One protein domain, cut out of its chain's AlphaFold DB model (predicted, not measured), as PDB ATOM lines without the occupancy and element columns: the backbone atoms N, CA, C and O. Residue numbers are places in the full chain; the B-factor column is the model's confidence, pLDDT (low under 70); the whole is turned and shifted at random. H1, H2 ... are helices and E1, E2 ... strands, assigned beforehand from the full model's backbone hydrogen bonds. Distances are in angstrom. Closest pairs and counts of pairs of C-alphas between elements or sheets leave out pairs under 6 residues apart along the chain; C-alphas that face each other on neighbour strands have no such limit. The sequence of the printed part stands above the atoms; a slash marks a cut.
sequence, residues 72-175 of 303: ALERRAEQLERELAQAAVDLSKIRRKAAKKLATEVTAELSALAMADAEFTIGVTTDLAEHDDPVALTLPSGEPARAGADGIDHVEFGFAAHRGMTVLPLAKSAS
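AT A GLANCE: This is residues 72 to 175 of the 303 residues of the protein "DNA repair protein RecN" of Mycobacterium kansasii 824 (UniProt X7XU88). One long helix, H1, makes the longest axis, and a two-stranded antiparallel ribbon, E1 and E4, folds back alongside its later part. A small hairpin, E2 and E3, packs on H1 beyond one end of the ribbon, the short helix H2 sits by E4 near the other, and residues 72 to 80 of H1 stick out. The printed part has 104 residues, with two named helices and four named strands in the order H1, E1, E2, E3, E4, H2; the class is mixed, helices and strands. The whole is a loose rod with a radius of gyration of the C-alphas of 18.0 A, spanning 62 by 24 by 21 A.

HOW THE PARTS SIT: Start with H1, residues 72 to 112, where 36 of 37 pairs of O i and N i+4 are within hydrogen-bond range. Go on to E1, residues 119 to 126; 18 pairs of C-alphas of H1 and E1 are within 8 A, the closest being those of Ala 103 and Thr 121 at 5.2 A. Next find the hairpin of E2, residues 136 to 138, and E3, residues 144 to 146, antiparallel at 134 degrees, with N 137 and O 145 2.9 A apart. The closest C-alphas of H1 and E2 are those of Ala 85 and Leu 137, 6.6 A, while H1 and E3 are apart. E4, residues 153 to 160, is the antiparallel neighbour of E1 at 161 degrees; look for N 121 and O 158 at 2.9 A and N 156 and O 123 at 2.9 A. H2, residues 170 to 173, is too short for any O i to N i+4 pair, but its one O i to N i+3 pair is within range. Its closest C-alpha to E4 is that of Leu 170, 5.2 A from that of Gly 158, and H1 and H2 are apart. Just before H2, residues 168 to 169 pair with residues 158 to 159 of E4, antiparallel.

IN THESE COORDINATES: Find C-alpha 72 at (136.426, 169.455, 176.544); from there H1 runs 60.2 A to C-alpha 112 at (87.521, 139.073, 158.943). E1 measures 22.5 A from first to last C-alpha and E4 22.2 A; E2, E3 and H2 are short. H2 ends at C-alpha 173, at (87.068, 158.526, 161.788).

THE WHOLE: Look at Ala 72 and Ala 114 for the two C-alphas farthest apart, 62.5 A. The printed part has no cut, and no link is long. The mean pLDDT of the printed part is 91.3, and residue 174 is under 70.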
ATOM      1  N   ALA A  72     136.646 170.891 176.383       90.25
ATOM      2  CA  ALA A  72     136.426 169.455 176.544       90.25
ATOM      3  C   ALA A  72     134.942 169.110 176.740       90.25
ATOM      4  O   ALA A  72     134.471 168.135 176.150       90.25
ATOM      5  N   LEU A  73     134.211 169.901 177.531       92.38
ATOM      6  CA  LEU A  73     132.769 169.739 177.718       92.38
ATOM      7  C   LEU A  73     131.995 170.023 176.426       92.38
ATOM      8  O   LEU A  73     131.113 169.239 176.089       92.38
ATOM      9  N   GLU A  74     132.364 171.060 175.672       93.50
ATOM     10  CA  GLU A  74     131.777 171.376 174.360       93.50
ATOM     11  C   GLU A  74     131.968 170.220 173.372       93.50
ATOM     12  O   GLU A  74     130.993 169.685 172.847       93.50
ATOM     13  N   ARG A  75     133.203 169.718 173.213       95.31
ATOM     14  CA  ARG A  75     133.472 168.539 172.365       95.31
ATOM     15  C   ARG A  75     132.668 167.314 172.793       95.31
ATOM     16  O   ARG A  75     132.239 166.524 171.949       95.31
ATOM     17  N   ARG A  76     132.490 167.115 174.105       96.06
ATOM     18  CA  ARG A  76     131.711 165.991 174.634       96.06
ATOM     19  C   ARG A  76     130.219 166.166 174.361       96.06
ATOM     20  O   ARG A  76     129.577 165.179 174.009       96.06
ATOM     21  N   ALA A  77     129.690 167.378 174.498       94.62
ATOM     22  CA  ALA A  77     128.307 167.700 174.168       94.62
ATOM     23  C   ALA A  77     128.032 167.442 172.680       94.62
ATOM     24  O   ALA A  77     127.141 166.660 172.365       94.62
ATOM     25  N   GLU A  78     128.877 167.958 171.783       93.94
ATOM     26  CA  GLU A  78     128.764 167.716 170.338       93.94
ATOM     27  C   GLU A  78     128.839 166.224 169.978       93.94
ATOM     28  O   GLU A  78     128.152 165.744 169.074       93.94
ATOM     29  N   GLN A  79     129.704 165.460 170.657       96.50
ATOM     30  CA  GLN A  79     129.780 164.015 170.457       96.50
ATOM     31  C   GLN A  79     128.465 163.333 170.847       96.50
ATOM     32  O   GLN A  79     127.945 162.531 170.071       96.50
ATOM     33  N   LEU A  80     127.947 163.633 172.038       95.81
ATOM     34  CA  LEU A  80     126.715 163.037 172.548       95.81
ATOM     35  C   LEU A  80     125.499 163.442 171.712       95.81
ATOM     36  O   LEU A  80     124.613 162.619 171.500       95.81
ATOM     37  N   GLU A  81     125.478 164.665 171.185       93.62
ATOM     38  CA  GLU A  81     124.442 165.128 170.264       93.62
ATOM     39  C   GLU A  81     124.432 164.301 168.970       93.62
ATOM     40  O   GLU A  81     123.381 163.813 168.557       93.62
ATOM     41  N   ARG A  82     125.604 164.033 168.375       94.62
ATOM     42  CA  ARG A  82     125.712 163.151 167.196       94.62
ATOM     43  C   ARG A  82     125.264 161.720 167.493       94.62
ATOM     44  O   ARG A  82     124.589 161.105 166.667       94.62
ATOM     45  N   GLU A  83     125.630 161.184 168.657       96.12
ATOM     46  CA  GLU A  83     125.199 159.849 169.098       96.12
ATOM     47  C   GLU A  83     123.672 159.789 169.277       96.12
ATOM     48  O   GLU A  83     123.030 158.849 168.798       96.12
ATOM     49  N   LEU A  84     123.077 160.819 169.889       95.31
ATOM     50  CA  LEU A  84     121.631 160.951 170.058       95.31
ATOM     51  C   LEU A  84     120.909 161.055 168.710       95.31
ATOM     52  O   LEU A  84     119.927 160.345 168.489       95.31
ATOM     53  N   ALA A  85     121.406 161.886 167.793       95.25
ATOM     54  CA  ALA A  85     120.841 162.056 166.456       95.25
ATOM     55  C   ALA A  85     120.838 160.738 165.669       95.25
ATOM     56  O   ALA A  85     119.830 160.374 165.055       95.25
ATOM     57  N   GLN A  86     121.931 159.974 165.741       95.94
ATOM     58  CA  GLN A  86     122.010 158.663 165.103       95.94
ATOM     59  C   GLN A  86     121.026 157.663 165.732       95.94
ATOM     60  O   GLN A  86     120.280 156.994 165.010       95.94
ATOM     61  N   ALA A  87     120.963 157.601 167.065       96.31
ATOM     62  CA  ALA A  87     120.029 156.729 167.775       96.31
ATOM     63  C   ALA A  87     118.560 157.070 167.464       96.31
ATOM     64  O   ALA A  87     117.743 156.166 167.272       96.31
ATOM     65  N   ALA A  88     118.225 158.359 167.354       96.19
ATOM     66  CA  ALA A  88     116.889 158.830 167.002       96.19
ATOM     67  C   ALA A  88     116.481 158.389 165.587       96.19
ATOM     68  O   ALA A  88     115.381 157.863 165.390       96.19
ATOM     69  N   VAL A  89     117.385 158.514 164.609       96.00
ATOM     70  CA  VAL A  89     117.154 158.027 163.240       96.00
ATOM     71  C   VAL A  89     116.959 156.511 163.208       96.00
ATOM     72  O   VAL A  89     116.081 156.011 162.498       96.00
ATOM     73  N   ASP A  90     117.749 155.758 163.969       96.62
ATOM     74  CA  ASP A  90     117.639 154.301 163.989       96.62
ATOM     75  C   ASP A  90     116.352 153.825 164.677       96.62
ATOM     76  O   ASP A  90     115.675 152.930 164.157       96.62
ATOM     77  N   LEU A  91     115.930 154.486 165.762       96.81
ATOM     78  CA  LEU A  91     114.621 154.267 166.379       96.81
ATOM     79  C   LEU A  91     113.479 154.553 165.391       96.81
ATOM     80  O   LEU A  91     112.572 153.731 165.245       96.81
ATOM     81  N   SER A  92     113.560 155.665 164.660       96.69
ATOM     82  CA  SER A  92     112.574 156.062 163.649       96.69
ATOM     83  C   SER A  92     112.445 155.025 162.520       96.69
ATOM     84  O   SER A  92     111.339 154.655 162.110       96.69
ATOM     85  N   LYS A  93     113.561 154.442 162.054       96.88
ATOM     86  CA  LYS A  93     113.543 153.322 161.087       96.88
ATOM     87  C   LYS A  93     112.848 152.083 161.652       96.88
ATOM     88  O   LYS A  93     112.036 151.463 160.957       96.88
ATOM     89  N   ILE A  94     113.156 151.713 162.898       97.50
ATOM     90  CA  ILE A  94     112.534 150.565 163.571       97.50
ATOM     91  C   ILE A  94     111.024 150.790 163.704       97.50
ATOM     92  O   ILE A  94     110.245 149.893 163.370       97.50
ATOM     93  N   ARG A  95     110.606 151.997 164.104       97.38
ATOM     94  CA  ARG A  95     109.198 152.393 164.211       97.38
ATOM     95  C   ARG A  95     108.470 152.291 162.885       97.38
ATOM     96  O   ARG A  95     107.454 151.610 162.835       97.38
ATOM     97  N   ARG A  96     109.002 152.854 161.797       97.75
ATOM     98  CA  ARG A  96     108.384 152.745 160.458       97.75
ATOM     99  C   ARG A  96     108.195 151.291 160.024       97.75
ATOM    100  O   ARG A  96     107.149 150.931 159.484       97.75
ATOM    101  N   LYS A  97     109.183 150.430 160.288       97.06
ATOM    102  CA  LYS A  97     109.088 148.995 159.979       97.06
ATOM    103  C   LYS A  97     108.010 148.301 160.817       97.06
ATOM    104  O   LYS A  97     107.232 147.519 160.269       97.06
ATOM    105  N   ALA A  98     107.964 148.574 162.119       95.31
ATOM    106  CA  ALA A  98     106.963 148.015 163.023       95.31
ATOM    107  C   ALA A  98     105.549 148.510 162.685       95.31
ATOM    108  O   ALA A  98     104.638 147.695 162.584       95.31
ATOM    109  N   ALA A  99     105.396 149.809 162.417       96.69
ATOM    110  CA  ALA A  99     104.159 150.456 161.995       96.69
ATOM    111  C   ALA A  99     103.585 149.799 160.736       96.69
ATOM    112  O   ALA A  99     102.434 149.374 160.739       96.69
ATOM    113  N   LYS A 100     104.403 149.607 159.690       96.56
ATOM    114  CA  LYS A 100     103.967 148.929 158.459       96.56
ATOM    115  C   LYS A 100     103.504 147.493 158.716       96.56
ATOM    116  O   LYS A 100     102.492 147.065 158.163       96.56
ATOM    117  N   LYS A 101     104.249 146.747 159.538       95.44
ATOM    118  CA  LYS A 101     103.901 145.364 159.886       95.44
ATOM    119  C   LYS A 101     102.569 145.308 160.639       95.44
ATOM    120  O   LYS A 101     101.667 144.605 160.196       95.44
ATOM    121  N   LEU A 102     102.442 146.085 161.716       94.88
ATOM    122  CA  LEU A 102     101.238 146.136 162.542       94.88
ATOM    123  C   LEU A 102     100.025 146.591 161.723       94.88
ATOM    124  O   LEU A 102      98.979 145.957 161.785       94.88
ATOM    125  N   ALA A 103     100.180 147.621 160.888       95.56
ATOM    126  CA  ALA A 103      99.113 148.107 160.020       95.56
ATOM    127  C   ALA A 103      98.597 147.027 159.051       95.56
ATOM    128  O   ALA A 103      97.390 146.876 158.867       95.56
ATOM    129  N   THR A 104      99.509 146.231 158.483       95.12
ATOM    130  CA  THR A 104      99.159 145.123 157.580       95.12
ATOM    131  C   THR A 104      98.403 144.017 158.319       95.12
ATOM    132  O   THR A 104      97.384 143.538 157.828       95.12
ATOM    133  N   GLU A 105      98.882 143.617 159.499       94.56
ATOM    134  CA  GLU A 105      98.260 142.561 160.309       94.56
ATOM    135  C   GLU A 105      96.862 142.974 160.796       94.56
ATOM    136  O   GLU A 105      95.913 142.203 160.670       94.56
ATOM    137  N   VAL A 106      96.704 144.217 161.260       94.69
ATOM    138  CA  VAL A 106      95.408 144.753 161.708       94.69
ATOM    139  C   VAL A 106      94.429 144.882 160.543       94.69
ATOM    140  O   VAL A 106      93.281 144.468 160.672       94.69
ATOM    141  N   THR A 107      94.867 145.385 159.386       94.25
ATOM    142  CA  THR A 107      94.011 145.488 158.189       94.25
ATOM    143  C   THR A 107      93.527 144.110 157.715       94.25
ATOM    144  O   THR A 107      92.371 143.952 157.311       94.25
ATOM    145  N   ALA A 108      94.374 143.082 157.819       92.94
ATOM    146  CA  ALA A 108      93.972 141.709 157.522       92.94
ATOM    147  C   ALA A 108      92.913 141.187 158.510       92.94
ATOM    148  O   ALA A 108      91.935 140.568 158.085       92.94
ATOM    149  N   GLU A 109      93.056 141.467 159.809       92.69
ATOM    150  CA  GLU A 109      92.049 141.091 160.812       92.69
ATOM    151  C   GLU A 109      90.727 141.856 160.634       92.69
ATOM    152  O   GLU A 109      89.657 141.258 160.746       92.69
ATOM    153  N   LEU A 110      90.764 143.140 160.261       92.88
ATOM    154  CA  LEU A 110      89.561 143.930 159.959       92.88
ATOM    155  C   LEU A 110      88.717 143.310 158.841       92.88
ATOM    156  O   LEU A 110      87.487 143.280 158.927       92.88
ATOM    157  N   SER A 111      89.363 142.722 157.832       90.00
ATOM    158  CA  SER A 111      88.648 142.029 156.755       90.00
ATOM    159  C   SER A 111      87.808 140.852 157.263       90.00
ATOM    160  O   SER A 111      86.714 140.611 156.752       90.00
ATOM    161  N   ALA A 112      88.274 140.151 158.301       86.56
ATOM    162  CA  ALA A 112      87.521 139.073 158.943       86.56
ATOM    163  C   ALA A 112      86.361 139.587 159.818       86.56
ATOM    164  O   ALA A 112      85.401 138.852 160.052       86.56
ATOM    165  N   LEU A 113      86.408 140.847 160.255       89.94
ATOM    166  CA  LEU A 113      85.412 141.501 161.114       89.94
ATOM    167  C   LEU A 113      84.369 142.310 160.317       89.94
ATOM    168  O   LEU A 113      83.901 143.348 160.777       89.94
ATOM    169  N   ALA A 114      84.002 141.842 159.117       87.94
ATOM    170  CA  ALA A 114      83.085 142.523 158.186       87.94
ATOM    171  C   ALA A 114      83.533 143.922 157.727       87.94
ATOM    172  O   ALA A 114      82.710 144.741 157.327       87.94
ATOM    173  N   MET A 115      84.839 144.187 157.726       89.56
ATOM    174  CA  MET A 115      85.411 145.460 157.282       89.56
ATOM    175  C   MET A 115      86.446 145.221 156.173       89.56
ATOM    176  O   MET A 115      87.569 145.704 156.236       89.56
ATOM    177  N   ALA A 116      86.074 144.436 155.154       88.12
ATOM    178  CA  ALA A 116      86.966 144.025 154.056       88.12
ATOM    179  C   ALA A 116      87.502 145.187 153.204       88.12
ATOM    180  O   ALA A 116      88.579 145.082 152.615       88.12
ATOM    181  N   ASP A 117      86.758 146.289 153.154       90.44
ATOM    182  CA  ASP A 117      87.171 147.507 152.463       90.44
ATOM    183  C   ASP A 117      87.842 148.522 153.393       90.44
ATOM    184  O   ASP A 117      88.248 149.580 152.921       90.44
ATOM    185  N   ALA A 118      87.973 148.226 154.687       92.06
ATOM    186  CA  ALA A 118      88.622 149.137 155.612       92.06
ATOM    187  C   ALA A 118      90.145 149.052 155.516       92.06
ATOM    188  O   ALA A 118      90.723 147.999 155.243       92.06
ATOM    189  N   GLU A 119      90.794 150.173 155.797       92.88
ATOM    190  CA  GLU A 119      92.240 150.294 155.853       92.88
ATOM    191  C   GLU A 119      92.644 150.919 157.183       92.88
ATOM    192  O   GLU A 119      92.130 151.965 157.589       92.88
ATOM    193  N   PHE A 120      93.578 150.268 157.870       94.81
ATOM    194  CA  PHE A 120      94.185 150.789 159.080       94.81
ATOM    195  C   PHE A 120      95.649 151.119 158.803       94.81
ATOM    196  O   PHE A 120      96.403 150.303 158.269       94.81
ATOM    197  N   THR A 121      96.061 152.329 159.171       95.19
ATOM    198  CA  THR A 121      97.394 152.856 158.884       95.19
ATOM    199  C   THR A 121      98.045 153.387 160.151       95.19
ATOM    200  O   THR A 121      97.380 153.791 161.103       95.19
ATOM    201  N   ILE A 122      99.374 153.384 160.169       97.06
ATOM    202  CA  ILE A 122     100.155 154.010 161.232       97.06
ATOM    203  C   ILE A 122     101.175 154.920 160.553       97.06
ATOM    204  O   ILE A 122     102.132 154.442 159.934       97.06
ATOM    205  N   GLY A 123     100.939 156.225 160.641       96.06
ATOM    206  CA  GLY A 123     101.853 157.258 160.177       96.06
ATOM    207  C   GLY A 123     102.976 157.458 161.186       96.06
ATOM    208  O   GLY A 123     102.724 157.566 162.381       96.06
ATOM    209  N   VAL A 124     104.221 157.486 160.710       96.94
ATOM    210  CA  VAL A 124     105.403 157.808 161.523       96.94
ATOM    211  C   VAL A 124     106.168 158.912 160.806       96.94
ATOM    212  O   VAL A 124     106.908 158.658 159.846       96.94
ATOM    213  N   THR A 125     105.951 160.142 161.257       95.06
ATOM    214  CA  THR A 125     106.540 161.356 160.684       95.06
ATOM    215  C   THR A 125     107.510 161.974 161.671       95.06
ATOM    216  O   THR A 125     107.218 162.027 162.860       95.06
ATOM    217  N   THR A 126     108.649 162.460 161.192       94.56
ATOM    218  CA  THR A 126     109.581 163.206 162.041       94.56
ATOM    219  C   THR A 126     108.942 164.536 162.451       94.56
ATOM    220  O   THR A 126     108.409 165.238 161.592       94.56
ATOM    221  N   ASP A 127     108.988 164.881 163.736       92.31
ATOM    222  CA  ASP A 127     108.580 166.192 164.244       92.31
ATOM    223  C   ASP A 127     109.705 167.197 163.973       92.31
ATOM    224  O   ASP A 127     110.740 167.210 164.647       92.31
ATOM    225  N   LEU A 128     109.541 167.977 162.908       90.94
ATOM    226  CA  LEU A 128     110.536 168.956 162.491       90.94
ATOM    227  C   LEU A 128     110.485 170.184 163.403       90.94
ATOM    228  O   LEU A 128     109.422 170.746 163.688       90.94
ATOM    229  N   ALA A 129     111.665 170.610 163.845       88.69
ATOM    230  CA  ALA A 129     111.820 171.850 164.584       88.69
ATOM    231  C   ALA A 129     111.932 173.035 163.617       88.69
ATOM    232  O   ALA A 129     112.286 172.884 162.445       88.69
ATOM    233  N   GLU A 130     111.636 174.234 164.111       85.38
ATOM    234  CA  GLU A 130     112.019 175.447 163.389       85.38
ATOM    235  C   GLU A 130     113.548 175.590 163.427       85.38
ATOM    236  O   GLU A 130     114.193 175.120 164.362       85.38
ATOM    237  N   HIS A 131     114.142 176.227 162.414       71.25
ATOM    238  CA  HIS A 131     115.606 176.321 162.296       71.25
ATOM    239  C   HIS A 131     116.264 177.080 163.463       71.25
ATOM    240  O   HIS A 131     117.424 176.821 163.764       71.25
ATOM    241  N   ASP A 132     115.514 177.965 164.128       77.81
ATOM    242  CA  ASP A 132     115.979 178.771 165.262       77.81
ATOM    243  C   ASP A 132     115.519 178.213 166.625       77.81
ATOM    244  O   ASP A 132     115.628 178.898 167.644       77.81
ATOM    245  N   ASP A 133     114.981 176.989 166.674       80.69
ATOM    246  CA  ASP A 133     114.600 176.358 167.940       80.69
ATOM    247  C   ASP A 133     115.876 175.983 168.725       80.69
ATOM    248  O   ASP A 133     116.653 175.136 168.273       80.69
ATOM    249  N   PRO A 134     116.119 176.584 169.908       72.44
ATOM    250  CA  PRO A 134     117.352 176.376 170.668       72.44
ATOM    251  C   PRO A 134     117.505 174.946 171.204       72.44
ATOM    252  O   PRO A 134     118.555 174.616 171.753       72.44
ATOM    253  N   VAL A 135     116.467 174.110 171.087       74.25
ATOM    254  CA  VAL A 135     116.458 172.707 171.530       74.25
ATOM    255  C   VAL A 135     116.358 171.741 170.335       74.25
ATOM    256  O   VAL A 135     116.132 170.543 170.518       74.25
ATOM    257  N   ALA A 136     116.524 172.230 169.100       87.81
ATOM    258  CA  ALA A 136     116.530 171.384 167.914       87.81
ATOM    259  C   ALA A 136     117.752 170.459 167.882       87.81
ATOM    260  O   ALA A 136     118.892 170.880 168.062       87.81
ATOM    261  N   LEU A 137     117.504 169.188 167.579       91.94
ATOM    262  CA  LEU A 137     118.533 168.198 167.307       91.94
ATOM    263  C   LEU A 137     118.812 168.172 165.804       91.94
ATOM    264  O   LEU A 137     117.907 167.900 165.010       91.94
ATOM    265  N   THR A 138     120.064 168.402 165.407       92.31
ATOM    266  CA  THR A 138     120.454 168.294 163.992       92.31
ATOM    267  C   THR A 138     120.591 166.827 163.602       92.31
ATOM    268  O   THR A 138     121.472 166.114 164.087       92.31
ATOM    269  N   LEU A 139     119.723 166.351 162.711       93.19
ATOM    270  CA  LEU A 139     119.784 164.975 162.225       93.19
ATOM    271  C   LEU A 139     120.967 164.770 161.261       93.19
ATOM    272  O   LEU A 139     121.420 165.721 160.626       93.19
ATOM    273  N   PRO A 140     121.423 163.521 161.031       91.81
ATOM    274  CA  PRO A 140     122.425 163.214 160.005       91.81
ATOM    275  C   PRO A 140     122.047 163.656 158.580       91.81
ATOM    276  O   PRO A 140     122.928 163.779 157.734       91.81
ATOM    277  N   SER A 141     120.755 163.879 158.297       89.25
ATOM    278  CA  SER A 141     120.275 164.456 157.030       89.25
ATOM    279  C   SER A 141     120.525 165.965 156.910       89.25
ATOM    280  O   SER A 141     120.439 166.496 155.806       89.25
ATOM    281  N   GLY A 142     120.834 166.646 158.017       88.69
ATOM    282  CA  GLY A 142     120.951 168.102 158.119       88.69
ATOM    283  C   GLY A 142     119.652 168.813 158.509       88.69
ATOM    284  O   GLY A 142     119.659 170.028 158.669       88.69
ATOM    285  N   GLU A 143     118.545 168.086 158.671       89.69
ATOM    286  CA  GLU A 143     117.259 168.668 159.072       89.69
ATOM    287  C   GLU A 143     117.167 168.823 160.602       89.69
ATOM    288  O   GLU A 143     117.570 167.906 161.328       89.69
ATOM    289  N   PRO A 144     116.613 169.941 161.110       92.75
ATOM    290  CA  PRO A 144     116.371 170.125 162.536       92.75
ATOM    291  C   PRO A 144     115.110 169.366 162.977       92.75
ATOM    292  O   PRO A 144     114.037 169.504 162.384       92.75
ATOM    293  N   ALA A 145     115.216 168.577 164.045       93.25
ATOM    294  CA  ALA A 145     114.096 167.828 164.614       93.25
ATOM    295  C   ALA A 145     113.901 168.135 166.099       93.25
ATOM    296  O   ALA A 145     114.867 168.345 166.836       93.25
ATOM    297  N   ARG A 146     112.649 168.116 166.562       91.38
ATOM    298  CA  ARG A 146     112.342 168.186 167.994       91.38
ATOM    299  C   ARG A 146     112.602 166.821 168.610       91.38
ATOM    300  O   ARG A 146     111.996 165.828 168.217       91.38
ATOM    301  N   ALA A 147     113.509 166.770 169.578       89.56
ATOM    302  CA  ALA A 147     113.808 165.554 170.320       89.56
ATOM    303  C   ALA A 147     113.129 165.593 171.694       89.56
ATOM    304  O   ALA A 147     113.475 166.405 172.550       89.56
ATOM    305  N   GLY A 148     112.160 164.703 171.906       87.75
ATOM    306  CA  GLY A 148     111.526 164.474 173.204       87.75
ATOM    307  C   GLY A 148     112.033 163.205 173.890       87.75
ATOM    308  O   GLY A 148     112.856 162.463 173.351       87.75
ATOM    309  N   ALA A 149     111.478 162.903 175.068       90.56
ATOM    310  CA  ALA A 149     111.746 161.644 175.776       90.56
ATOM    311  C   ALA A 149     111.390 160.403 174.931       90.56
ATOM    312  O   ALA A 149     112.030 159.360 175.052       90.56
ATOM    313  N   ASP A 150     110.415 160.545 174.029       90.62
ATOM    314  CA  ASP A 150     109.967 159.501 173.110       90.62
ATOM    315  C   ASP A 150     110.669 159.558 171.738       90.62
ATOM    316  O   ASP A 150     110.252 158.886 170.795       90.62
ATOM    317  N   GLY A 151     111.748 160.329 171.587       93.38
ATOM    318  CA  GLY A 151     112.480 160.485 170.328       93.38
ATOM    319  C   GLY A 151     111.935 161.609 169.444       93.38
ATOM    320  O   GLY A 151     111.429 162.606 169.951       93.38
ATOM    321  N   ILE A 152     112.089 161.454 168.125       95.12
ATOM    322  CA  ILE A 152     111.848 162.512 167.121       95.12
ATOM    323  C   ILE A 152     110.606 162.279 166.255       95.12
ATOM    324  O   ILE A 152     110.391 163.000 165.287       95.12
ATOM    325  N   ASP A 153     109.834 161.224 166.519       96.06
ATOM    326  CA  ASP A 153     108.699 160.855 165.672       96.06
ATOM    327  C   ASP A 153     107.373 161.239 166.320       96.06
ATOM    328  O   ASP A 153     107.116 160.913 167.478       96.06
ATOM    329  N   HIS A 154     106.483 161.801 165.514       94.38
ATOM    330  CA  HIS A 154     105.053 161.806 165.753       94.38
ATOM    331  C   HIS A 154     104.433 160.542 165.139       94.38
ATOM    332  O   HIS A 154     104.602 160.267 163.945       94.38
ATOM    333  N   VAL A 155     103.740 159.753 165.965       95.50
ATOM    334  CA  VAL A 155     103.070 158.515 165.544       95.50
ATOM    335  C   VAL A 155     101.561 158.717 165.591       95.50
ATOM    336  O   VAL A 155     101.005 158.930 166.666       95.50
ATOM    337  N   GLU A 156     100.898 158.598 164.443       95.00
ATOM    338  CA  GLU A 156      99.449 158.770 164.322       95.00
ATOM    339  C   GLU A 156      98.786 157.508 163.762       95.00
ATOM    340  O   GLU A 156      99.235 156.917 162.780       95.00
ATOM    341  N   PHE A 157      97.700 157.092 164.408       95.56
ATOM    342  CA  PHE A 157      96.907 155.930 164.026       95.56
ATOM    343  C   PHE A 157      95.758 156.410 163.143       95.56
ATOM    344  O   PHE A 157      94.905 157.182 163.590       95.56
ATOM    345  N   GLY A 158      95.747 155.958 161.895       94.50
ATOM    346  CA  GLY A 158      94.775 156.342 160.884       94.50
ATOM    347  C   GLY A 158      93.825 155.203 160.531       94.50
ATOM    348  O   GLY A 158      94.193 154.027 160.564       94.50
ATOM    349  N   PHE A 159      92.603 155.556 160.148       94.31
ATOM    350  CA  PHE A 159      91.578 154.613 159.725       94.31
ATOM    351  C   PHE A 159      90.781 155.172 158.542       94.31
ATOM    352  O   PHE A 159      90.517 156.371 158.465       94.31
ATOM    353  N   ALA A 160      90.404 154.290 157.621       91.94
ATOM    354  CA  ALA A 160      89.434 154.546 156.567       91.94
ATOM    355  C   ALA A 160      88.464 153.361 156.517       91.94
ATOM    356  O   ALA A 160      88.897 152.223 156.360       91.94
ATOM    357  N   ALA A 161      87.155 153.602 156.641       87.62
ATOM    358  CA  ALA A 161      86.173 152.509 156.701       87.62
ATOM    359  C   ALA A 161      85.967 151.784 155.356       87.62
ATOM    360  O   ALA A 161      85.545 150.628 155.329       87.62
ATOM    361  N   HIS A 162      86.284 152.451 154.243       87.19
ATOM    362  CA  HIS A 162      86.107 151.944 152.886       87.19
ATOM    363  C   HIS A 162      87.268 152.377 151.993       87.19
ATOM    364  O   HIS A 162      87.822 153.471 152.148       87.19
ATOM    365  N   ARG A 163      87.583 151.541 151.000       83.38
ATOM    366  CA  ARG A 163      88.635 151.800 150.019       83.38
ATOM    367  C   ARG A 163      88.381 153.118 149.299       83.38
ATOM    368  O   ARG A 163      87.288 153.364 148.797       83.38
ATOM    369  N   GLY A 164      89.421 153.940 149.213       79.50
ATOM    370  CA  GLY A 164      89.365 155.234 148.534       79.50
ATOM    371  C   GLY A 164      88.798 156.378 149.376       79.50
ATOM    372  O   GLY A 164      88.794 157.510 148.897       79.50
ATOM    373  N   MET A 165      88.363 156.130 150.618       86.38
ATOM    374  CA  MET A 165      88.111 157.219 151.562       86.38
ATOM    375  C   MET A 165      89.422 157.802 152.086       86.38
ATOM    376  O   MET A 165      90.452 157.130 152.149       86.38
ATOM    377  N   THR A 166      89.381 159.075 152.475       88.69
ATOM    378  CA  THR A 166      90.509 159.721 153.142       88.69
ATOM    379  C   THR A 166      90.761 159.045 154.483       88.69
ATOM    380  O   THR A 166      89.848 158.912 155.295       88.69
ATOM    381  N   VAL A 167      92.009 158.649 154.718       91.12
ATOM    382  CA  VAL A 167      92.453 158.187 156.031       91.12
ATOM    383  C   VAL A 167      92.351 159.350 157.008       91.12
ATOM    384  O   VAL A 167      92.943 160.407 156.789       91.12
ATOM    385  N   LEU A 168      91.602 159.149 158.086       91.88
ATOM    386  CA  LEU A 168      91.454 160.121 159.159       91.88
ATOM    387  C   LEU A 168      92.058 159.568 160.452       91.88
ATOM    388  O   LEU A 168      92.134 158.347 160.621       91.88
ATOM    389  N   PRO A 169      92.454 160.440 161.397       92.12
ATOM    390  CA  PRO A 169      92.876 159.998 162.718       92.12
ATOM    391  C   PRO A 169      91.787 159.137 163.359       92.12
ATOM    392  O   PRO A 169      90.604 159.481 163.288       92.12
ATOM    393  N   LEU A 170      92.172 158.043 164.016       89.12
ATOM    394  CA  LEU A 170      91.235 157.055 164.563       89.12
ATOM    395  C   LEU A 170      90.181 157.689 165.491       89.12
ATOM    396  O   LEU A 170      89.006 157.338 165.425       89.12
ATOM    397  N   ALA A 171      90.578 158.702 166.268       82.94
ATOM    398  CA  ALA A 171      89.697 159.467 167.154       82.94
ATOM    399  C   ALA A 171      88.593 160.269 166.432       82.94
ATOM    400  O   ALA A 171      87.641 160.709 167.070       82.94
ATOM    401  N   LYS A 172      88.729 160.503 165.120       83.69
ATOM    402  CA  LYS A 172      87.806 161.308 164.303       83.69
ATOM    403  C   LYS A 172      87.048 160.492 163.254       83.69
ATOM    404  O   LYS A 172      86.152 161.038 162.620       83.69
ATOM    405  N   SER A 173      87.436 159.237 163.018       70.00
ATOM    406  CA  SER A 173      87.068 158.526 161.788       70.00
ATOM    407  C   SER A 173      85.986 157.458 161.928       70.00
ATOM    408  O   SER A 173      85.425 157.069 160.906       70.00
ATOM    409  N   ALA A 174      85.746 156.918 163.122       66.44
ATOM    410  CA  ALA A 174      84.985 155.679 163.276       66.44
ATOM    411  C   ALA A 174      83.684 155.885 164.065       66.44
ATOM    412  O   ALA A 174      83.665 156.600 165.069       66.44
ATOM    413  N   SER A 175      82.608 155.220 163.630       78.50
ATOM    414  CA  SER A 175      81.427 155.006 164.476       78.50
ATOM    415  C   SER A 175      81.776 154.122 165.684       78.50
ATOM    416  O   SER A 175      82.786 153.415 165.659       78.50
TER     417      SER A 175